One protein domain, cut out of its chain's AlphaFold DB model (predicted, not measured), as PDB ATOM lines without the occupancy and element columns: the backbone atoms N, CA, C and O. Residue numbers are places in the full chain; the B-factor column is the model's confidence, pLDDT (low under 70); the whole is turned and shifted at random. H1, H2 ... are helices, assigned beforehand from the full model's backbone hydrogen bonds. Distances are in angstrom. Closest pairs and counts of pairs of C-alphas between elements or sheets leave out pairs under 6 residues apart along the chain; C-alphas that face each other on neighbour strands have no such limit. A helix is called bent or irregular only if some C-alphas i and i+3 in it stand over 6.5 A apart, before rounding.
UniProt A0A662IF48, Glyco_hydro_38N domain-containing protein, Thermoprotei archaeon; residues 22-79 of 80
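Overview. This is residues 22 to 79 of the 80 residues of the protein "Glyco_hydro_38N domain-containing protein" of Thermoprotei archaeon (UniProt A0A662IF48). One long helix, H1, is packed on one side by two shorter helices, H2 and H3, which form a V-like helical hairpin: H2 crosses the first half of H1, and H3 runs slantwise past its middle. From the far end of H1, residues 45 to 54 fold back to H2. The printed part has 58 residues with three named helices, H1, H2 and H3 in that order along the chain, and no named strand; the class is all helix. It is compact, with a radius of gyration of the C-alphas of 11.2 A, and elongated, spanning 33 by 20 by 17 A.

Arrangement. H1, residues 23 to 44, has a kink of 30 degrees near residue 30 and is irregular, but only just: C-alphas 28 and 31 are 6.7 A apart. H2, residues 55 to 64, touches H1, about perpendicular at 87 degrees; the closest C-alphas, those of Ile 27 and Trp 60, are 6.3 A apart, and H1 touches it with residues 27 to 32 alone. H3, residues 66 to 77, touches H1 at a steep tilt of 46 degrees, the same way; H1 touches H3 with residues 32 to 39 alone and H3 touches H1 with residues 68 to 72 alone, and the closest C-alphas, those of Asn 36 and Ile 68, are 7.2 A apart. H2 and H3, a helical hairpin, touch at a steep tilt of 45 degrees, opposite ways; H3 touches H2 with residues 68 to 69 alone, and the closest C-alphas, those of Glu 62 and Tyr 69, are 5.3 A apart. Every O i to N i+4 pair is within hydrogen-bond range in H2 and H3, and 16 of 18 in H1.

Along the chain. H1 begins at C-alpha 23 (9.719, -51.934, -20.579) and is 30.4 A long. H2 is 14.6 A long, and H3, 16.4 A long, ends at C-alpha 77 (18.821, -41.676, 4.455).

Size, cuts and confidence. The two C-alphas farthest apart, those of Thr 22 and Ser 47, are 33.6 A apart. The link from H1 to H2 is short, and that from H2 to H3 is tight. The printed part has no cut, and no printed residue is under 70 in pLDDT.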
ATOM      1  N   THR A  22       5.835 -50.329 -23.174       97.94
ATOM      2  CA  THR A  22       6.967 -51.245 -23.132       97.94
ATOM      3  C   THR A  22       7.828 -51.046 -21.883       97.94
ATOM      4  O   THR A  22       7.798 -50.019 -21.200       97.94
ATOM      5  N   LYS A  23       8.668 -52.041 -21.596       97.44
ATOM      6  CA  LYS A  23       9.719 -51.934 -20.579       97.44
ATOM      7  C   LYS A  23      10.622 -50.718 -20.830       97.44
ATOM      8  O   LYS A  23      10.937 -50.001 -19.889       97.44
ATOM      9  N   GLU A  24      11.007 -50.478 -22.081       98.19
ATOM     10  CA  GLU A  24      11.904 -49.376 -22.448       98.19
ATOM     11  C   GLU A  24      11.274 -48.011 -22.152       98.19
ATOM     12  O   GLU A  24      11.932 -47.155 -21.571       98.19
ATOM     13  N   GLU A  25       9.980 -47.831 -22.429       98.44
ATOM     14  CA  GLU A  25       9.243 -46.621 -22.027       98.44
ATOM     15  C   GLU A  25       9.198 -46.470 -20.497       98.44
ATOM     16  O   GLU A  25       9.376 -45.372 -19.965       98.44
ATOM     17  N   THR A  26       9.040 -47.574 -19.758       98.38
ATOM     18  CA  THR A  26       9.101 -47.537 -18.287       98.38
ATOM     19  C   THR A  26      10.453 -47.030 -17.800       98.38
ATOM     20  O   THR A  26      10.505 -46.143 -16.948       98.38
ATOM     21  N   ILE A  27      11.541 -47.579 -18.346       98.50
ATOM     22  CA  ILE A  27      12.908 -47.242 -17.948       98.50
ATOM     23  C   ILE A  27      13.248 -45.813 -18.345       98.50
ATOM     24  O   ILE A  27      13.751 -45.063 -17.513       98.50
ATOM     25  N   HIS A  28      12.980 -45.438 -19.593       98.44
ATOM     26  CA  HIS A  28      13.544 -44.232 -20.185       98.44
ATOM     27  C   HIS A  28      12.635 -43.008 -20.120       98.44
ATOM     28  O   HIS A  28      13.125 -41.884 -20.233       98.44
ATOM     29  N   GLU A  29      11.339 -43.198 -19.874       98.19
ATOM     30  CA  GLU A  29      10.384 -42.097 -19.784       98.19
ATOM     31  C   GLU A  29       9.717 -42.051 -18.411       98.19
ATOM     32  O   GLU A  29       9.789 -41.038 -17.715       98.19
ATOM     33  N   ILE A  30       9.092 -43.144 -17.971       98.31
ATOM     34  CA  ILE A  30       8.207 -43.104 -16.798       98.31
ATOM     35  C   ILE A  30       8.996 -42.966 -15.496       98.31
ATOM     36  O   ILE A  30       8.696 -42.083 -14.685       98.31
ATOM     37  N   CYS A  31      10.014 -43.803 -15.289       98.19
ATOM     38  CA  CYS A  31      10.836 -43.784 -14.080       98.19
ATOM     39  C   CYS A  31      11.559 -42.439 -13.884       98.19
ATOM     40  O   CYS A  31      11.334 -41.802 -12.848       98.19
ATOM     41  N   PRO A  32      12.377 -41.941 -14.837       98.25
ATOM     42  CA  PRO A  32      13.114 -40.695 -14.645       98.25
ATOM     43  C   PRO A  32      12.187 -39.487 -14.487       98.25
ATOM     44  O   PRO A  32      12.479 -38.613 -13.668       98.25
ATOM     45  N   ASN A  33      11.052 -39.431 -15.195       98.50
ATOM     46  CA  ASN A  33      10.096 -38.334 -15.030       98.50
ATOM     47  C   ASN A  33       9.429 -38.365 -13.649       98.50
ATOM     48  O   ASN A  33       9.356 -37.332 -12.979       98.50
ATOM     49  N   THR A  34       8.996 -39.543 -13.192       98.56
ATOM     50  CA  THR A  34       8.369 -39.709 -11.872       98.56
ATOM     51  C   THR A  34       9.326 -39.329 -10.747       98.56
ATOM     52  O   THR A  34       8.975 -38.512  -9.892       98.56
ATOM     53  N   PHE A  35      10.553 -39.860 -10.758       98.50
ATOM     54  CA  PHE A  35      11.504 -39.598  -9.681       98.50
ATOM     55  C   PHE A  35      11.990 -38.152  -9.660       98.50
ATOM     56  O   PHE A  35      12.010 -37.535  -8.600       98.50
ATOM     57  N   ASN A  36      12.301 -37.556 -10.815       98.56
ATOM     58  CA  ASN A  36      12.659 -36.136 -10.845       98.56
ATOM     59  C   ASN A  36      11.512 -35.244 -10.359       98.56
ATOM     60  O   ASN A  36      11.758 -34.227  -9.711       98.56
ATOM     61  N   SER A  37      10.264 -35.609 -10.665       98.62
ATOM     62  CA  SER A  37       9.093 -34.884 -10.174       98.62
ATOM     63  C   SER A  37       8.985 -34.967  -8.651       98.62
ATOM     64  O   SER A  37       8.919 -33.929  -7.990       98.62
ATOM     65  N   VAL A  38       9.037 -36.172  -8.066       98.44
ATOM     66  CA  VAL A  38       8.892 -36.318  -6.609       98.44
ATOM     67  C   VAL A  38      10.072 -35.725  -5.839       98.44
ATOM     68  O   VAL A  38       9.845 -35.088  -4.816       98.44
ATOM     69  N   LEU A  39      11.303 -35.821  -6.352       98.44
ATOM     70  CA  LEU A  39      12.476 -35.184  -5.741       98.44
ATOM     71  C   LEU A  39      12.309 -33.656  -5.677       98.44
ATOM     72  O   LEU A  39      12.482 -33.061  -4.616       98.44
ATOM     73  N   LYS A  40      11.856 -33.021  -6.768       98.44
ATOM     74  CA  LYS A  40      11.526 -31.582  -6.777       98.44
ATOM     75  C   LYS A  40      10.374 -31.244  -5.829       98.44
ATOM     76  O   LYS A  40      10.370 -30.189  -5.196       98.44
ATOM     77  N   LEU A  41       9.373 -32.120  -5.725       98.38
ATOM     78  CA  LEU A  41       8.282 -31.937  -4.769       98.38
ATOM     79  C   LEU A  41       8.775 -32.039  -3.322       98.38
ATOM     80  O   LEU A  41       8.308 -31.263  -2.497       98.38
ATOM     81  N   MET A  42       9.729 -32.921  -3.016       97.88
ATOM     82  CA  MET A  42      10.346 -33.026  -1.689       97.88
ATOM     83  C   MET A  42      11.147 -31.772  -1.319       97.88
ATOM     84  O   MET A  42      11.099 -31.348  -0.167       97.88
ATOM     85  N   GLU A  43      11.827 -31.139  -2.282       96.56
ATOM     86  CA  GLU A  43      12.490 -29.843  -2.067       96.56
ATOM     87  C   GLU A  43      11.476 -28.746  -1.709       96.56
ATOM     88  O   GLU A  43      11.700 -27.942  -0.803       96.56
ATOM     89  N   LYS A  44      10.333 -28.720  -2.405       97.94
ATOM     90  CA  LYS A  44       9.283 -27.716  -2.195       97.94
ATOM     91  C   LYS A  44       8.439 -27.973  -0.942       97.94
ATOM     92  O   LYS A  44       7.963 -27.023  -0.318       97.94
ATOM     93  N   TYR A  45       8.221 -29.236  -0.592       97.56
ATOM     94  CA  TYR A  45       7.352 -29.674   0.497       97.56
ATOM     95  C   TYR A  45       8.123 -30.597   1.452       97.56
ATOM     96  O   TYR A  45       8.011 -31.820   1.349       97.56
ATOM     97  N   PRO A  46       8.851 -30.038   2.438       95.06
ATOM     98  CA  PRO A  46       9.720 -30.817   3.319       95.06
ATOM     99  C   PRO A  46       9.006 -31.837   4.209       95.06
ATOM    100  O   PRO A  46       9.674 -32.637   4.849       95.06
ATOM    101  N   SER A  47       7.674 -31.824   4.308       95.81
ATOM    102  CA  SER A  47       6.891 -32.838   5.032       95.81
ATOM    103  C   SER A  47       6.475 -34.026   4.162       95.81
ATOM    104  O   SER A  47       5.990 -35.015   4.706       95.81
ATOM    105  N   LEU A  48       6.657 -33.951   2.840       97.94
ATOM    106  CA  LEU A  48       6.320 -35.037   1.927       97.94
ATOM    107  C   LEU A  48       7.181 -36.268   2.244       97.94
ATOM    108  O   LEU A  48       8.378 -36.145   2.504       97.94
ATOM    109  N   VAL A  49       6.533 -37.431   2.246       97.88
ATOM    110  CA  VAL A  49       7.134 -38.764   2.355       97.88
ATOM    111  C   VAL A  49       6.593 -39.575   1.190       97.88
ATOM    112  O   VAL A  49       5.397 -39.485   0.887       97.88
ATOM    113  N   TYR A  50       7.455 -40.330   0.521       98.19
ATOM    114  CA  TYR A  50       7.097 -41.079  -0.672       98.19
ATOM    115  C   TYR A  50       7.484 -42.548  -0.541       98.19
ATOM    116  O   TYR A  50       8.583 -42.886  -0.124       98.19
ATOM    117  N   ALA A  51       6.583 -43.431  -0.954       97.06
ATOM    118  CA  ALA A  51       6.840 -44.858  -1.037       97.06
ATOM    119  C   ALA A  51       6.711 -45.328  -2.486       97.06
ATOM    120  O   ALA A  51       5.743 -44.994  -3.175       97.06
ATOM    121  N   GLN A  52       7.646 -46.170  -2.922       96.88
ATOM    122  CA  GLN A  52       7.563 -46.908  -4.177       96.88
ATOM    123  C   GLN A  52       7.732 -48.404  -3.906       96.88
ATOM    124  O   GLN A  52       8.537 -48.811  -3.072       96.88
ATOM    125  N   SER A  53       6.930 -49.221  -4.583       95.12
ATOM    126  CA  SER A  53       6.762 -50.643  -4.280       95.12
ATOM    127  C   SER A  53       7.735 -51.546  -5.038       95.12
ATOM    128  O   SER A  53       8.184 -52.559  -4.503       95.12
ATOM    129  N   ALA A  54       8.056 -51.214  -6.289       96.38
ATOM    130  CA  ALA A  54       8.765 -52.128  -7.176       96.38
ATOM    131  C   ALA A  54      10.291 -51.980  -7.074       96.38
ATOM    132  O   ALA A  54      10.872 -51.030  -7.594       96.38
ATOM    133  N   ALA A  55      10.959 -52.984  -6.498       97.38
ATOM    134  CA  ALA A  55      12.424 -53.055  -6.445       97.38
ATOM    135  C   ALA A  55      13.078 -52.973  -7.841       97.38
ATOM    136  O   ALA A  55      14.108 -52.327  -8.009       97.38
ATOM    137  N   GLN A  56      12.447 -53.569  -8.859       97.94
ATOM    138  CA  GLN A  56      12.961 -53.575 -10.233       97.94
ATOM    139  C   GLN A  56      13.118 -52.167 -10.825       97.94
ATOM    140  O   GLN A  56      14.035 -51.930 -11.608       97.94
ATOM    141  N   ILE A  57      12.251 -51.230 -10.428       97.69
ATOM    142  CA  ILE A  57      12.344 -49.835 -10.858       97.69
ATOM    143  C   ILE A  57      13.648 -49.214 -10.349       97.69
ATOM    144  O   ILE A  57      14.344 -48.551 -11.111       97.69
ATOM    145  N   TYR A  58      14.012 -49.466  -9.091       98.19
ATOM    146  CA  TYR A  58      15.257 -48.959  -8.519       98.19
ATOM    147  C   TYR A  58      16.492 -49.550  -9.199       98.19
ATOM    148  O   TYR A  58      17.416 -48.799  -9.481       98.19
ATOM    149  N   VAL A  59      16.471 -50.844  -9.539       98.50
ATOM    150  CA  VAL A  59      17.557 -51.488 -10.300       98.50
ATOM    151  C   VAL A  59      17.775 -50.782 -11.640       98.50
ATOM    152  O   VAL A  59      18.900 -50.433 -11.978       98.50
ATOM    153  N   TRP A  60      16.702 -50.513 -12.389       98.38
ATOM    154  CA  TRP A  60      16.817 -49.817 -13.674       98.38
ATOM    155  C   TRP A  60      17.249 -48.358 -13.528       98.38
ATOM    156  O   TRP A  60      18.001 -47.856 -14.361       98.38
ATOM    157  N   VAL A  61      16.794 -47.664 -12.485       98.44
ATOM    158  CA  VAL A  61      17.216 -46.281 -12.228       98.44
ATOM    159  C   VAL A  61      18.684 -46.220 -11.810       98.44
ATOM    160  O   VAL A  61      19.384 -45.331 -12.276       98.44
ATOM    161  N   GLU A  62      19.177 -47.160 -11.004       98.62
ATOM    162  CA  GLU A  62      20.601 -47.274 -10.666       98.62
ATOM    163  C   GLU A  62      21.457 -47.544 -11.912       98.62
ATOM    164  O   GLU A  62      22.475 -46.884 -12.116       98.62
ATOM    165  N   GLU A  63      21.016 -48.463 -12.775       98.62
ATOM    166  CA  GLU A  63      21.736 -48.852 -13.993       98.62
ATOM    167  C   GLU A  63      21.782 -47.729 -15.045       98.62
ATOM    168  O   GLU A  63      22.839 -47.448 -15.611       98.62
ATOM    169  N   HIS A  64      20.647 -47.074 -15.314       98.56
ATOM    170  CA  HIS A  64      20.519 -46.129 -16.429       98.56
ATOM    171  C   HIS A  64      20.589 -44.652 -16.018       98.56
ATOM    172  O   HIS A  64      20.931 -43.805 -16.844       98.56
ATOM    173  N   TYR A  65      20.271 -44.323 -14.763       98.62
ATOM    174  CA  TYR A  65      20.199 -42.949 -14.251       98.62
ATOM    175  C   TYR A  65      20.839 -42.821 -12.855       98.62
ATOM    176  O   TYR A  65      20.176 -42.363 -11.913       98.62
ATOM    177  N   PRO A  66      22.134 -43.167 -12.698       98.50
ATOM    178  CA  PRO A  66      22.794 -43.236 -11.391       98.50
ATOM    179  C   PRO A  66      22.731 -41.917 -10.605       98.50
ATOM    180  O   PRO A  66      22.606 -41.928  -9.386       98.50
ATOM    181  N   GLU A  67      22.722 -40.762 -11.278       98.50
ATOM    182  CA  GLU A  67      22.568 -39.467 -10.597       98.50
ATOM    183  C   GLU A  67      21.187 -39.261  -9.956       98.50
ATOM    184  O   GLU A  67      21.073 -38.605  -8.920       98.50
ATOM    185  N   ILE A  68      20.122 -39.805 -10.554       98.56
ATOM    186  CA  ILE A  68      18.789 -39.798  -9.936       98.56
ATOM    187  C   ILE A  68      18.789 -40.764  -8.752       98.56
ATOM    188  O   ILE A  68      18.258 -40.434  -7.692       98.56
ATOM    189  N   TYR A  69      19.408 -41.933  -8.918       98.69
ATOM    190  CA  TYR A  69      19.497 -42.940  -7.869       98.69
ATOM    191  C   TYR A  69      20.219 -42.431  -6.616       98.69
ATOM    192  O   TYR A  69      19.713 -42.611  -5.510       98.69
ATOM    193  N   GLU A  70      21.339 -41.723  -6.763       98.69
ATOM    194  CA  GLU A  70      22.051 -41.160  -5.611       98.69
ATOM    195  C   GLU A  70      21.200 -40.129  -4.855       98.69
ATOM    196  O   GLU A  70      21.104 -40.194  -3.630       98.69
ATOM    197  N   LYS A  71      20.458 -39.264  -5.560       98.56
ATOM    198  CA  LYS A  71      19.505 -38.338  -4.916       98.56
ATOM    199  C   LYS A  71      18.390 -39.075  -4.176       98.56
ATOM    200  O   LYS A  71      17.986 -38.661  -3.093       98.56
ATOM    201  N   ILE A  72      17.887 -40.173  -4.741       98.25
ATOM    202  CA  ILE A  72      16.922 -41.041  -4.052       98.25
ATOM    203  C   ILE A  72      17.551 -41.597  -2.770       98.25
ATOM    204  O   ILE A  72      16.923 -41.529  -1.717       98.25
ATOM    205  N   ARG A  73      18.787 -42.107  -2.825       98.38
ATOM    206  CA  ARG A  73      19.490 -42.651  -1.651       98.38
ATOM    207  C   ARG A  73      19.703 -41.608  -0.559       98.38
ATOM    208  O   ARG A  73      19.518 -41.924   0.615       98.38
ATOM    209  N   GLU A  74      20.045 -40.375  -0.923       98.31
ATOM    210  CA  GLU A  74      20.115 -39.251   0.018       98.31
ATOM    211  C   GLU A  74      18.773 -39.053   0.736       98.31
ATOM    212  O   GLU A  74      18.733 -39.023   1.965       98.31
ATOM    213  N   LYS A  75      17.660 -39.026  -0.007       97.88
ATOM    214  CA  LYS A  75      16.313 -38.894   0.570       97.88
ATOM    215  C   LYS A  75      15.905 -40.076   1.445       97.88
ATOM    216  O   LYS A  75      15.375 -39.862   2.533       97.88
ATOM    217  N   VAL A  76      16.257 -41.299   1.065       97.50
ATOM    218  CA  VAL A  76      16.034 -42.484   1.909       97.50
ATOM    219  C   VAL A  76      16.792 -42.370   3.239       97.50
ATOM    220  O   VAL A  76      16.220 -42.653   4.291       97.50
ATOM    221  N   ASN A  77      18.043 -41.897   3.228       97.69
ATOM    222  CA  ASN A  77      18.821 -41.676   4.455       97.69
ATOM    223  C   ASN A  77      18.234 -40.562   5.344       97.69
ATOM    224  O   ASN A  77      18.410 -40.593   6.562       97.69
ATOM    225  N   GLU A  78      17.515 -39.604   4.756       96.69
ATOM    226  CA  GLU A  78      16.742 -38.576   5.468       96.69
ATOM    227  C   GLU A  78      15.385 -39.091   6.001       96.69
ATOM    228  O   GLU A  78      14.676 -38.355   6.691       96.69
ATOM    229  N   GLY A  79      15.003 -40.340   5.703       95.25
ATOM    230  CA  GLY A  79      13.715 -40.927   6.085       95.25
ATOM    231  C   GLY A  79      12.535 -40.438   5.239       95.25
ATOM    232  O   GLY A  79      11.426 -40.295   5.762       95.25
TER     233      GLY A  79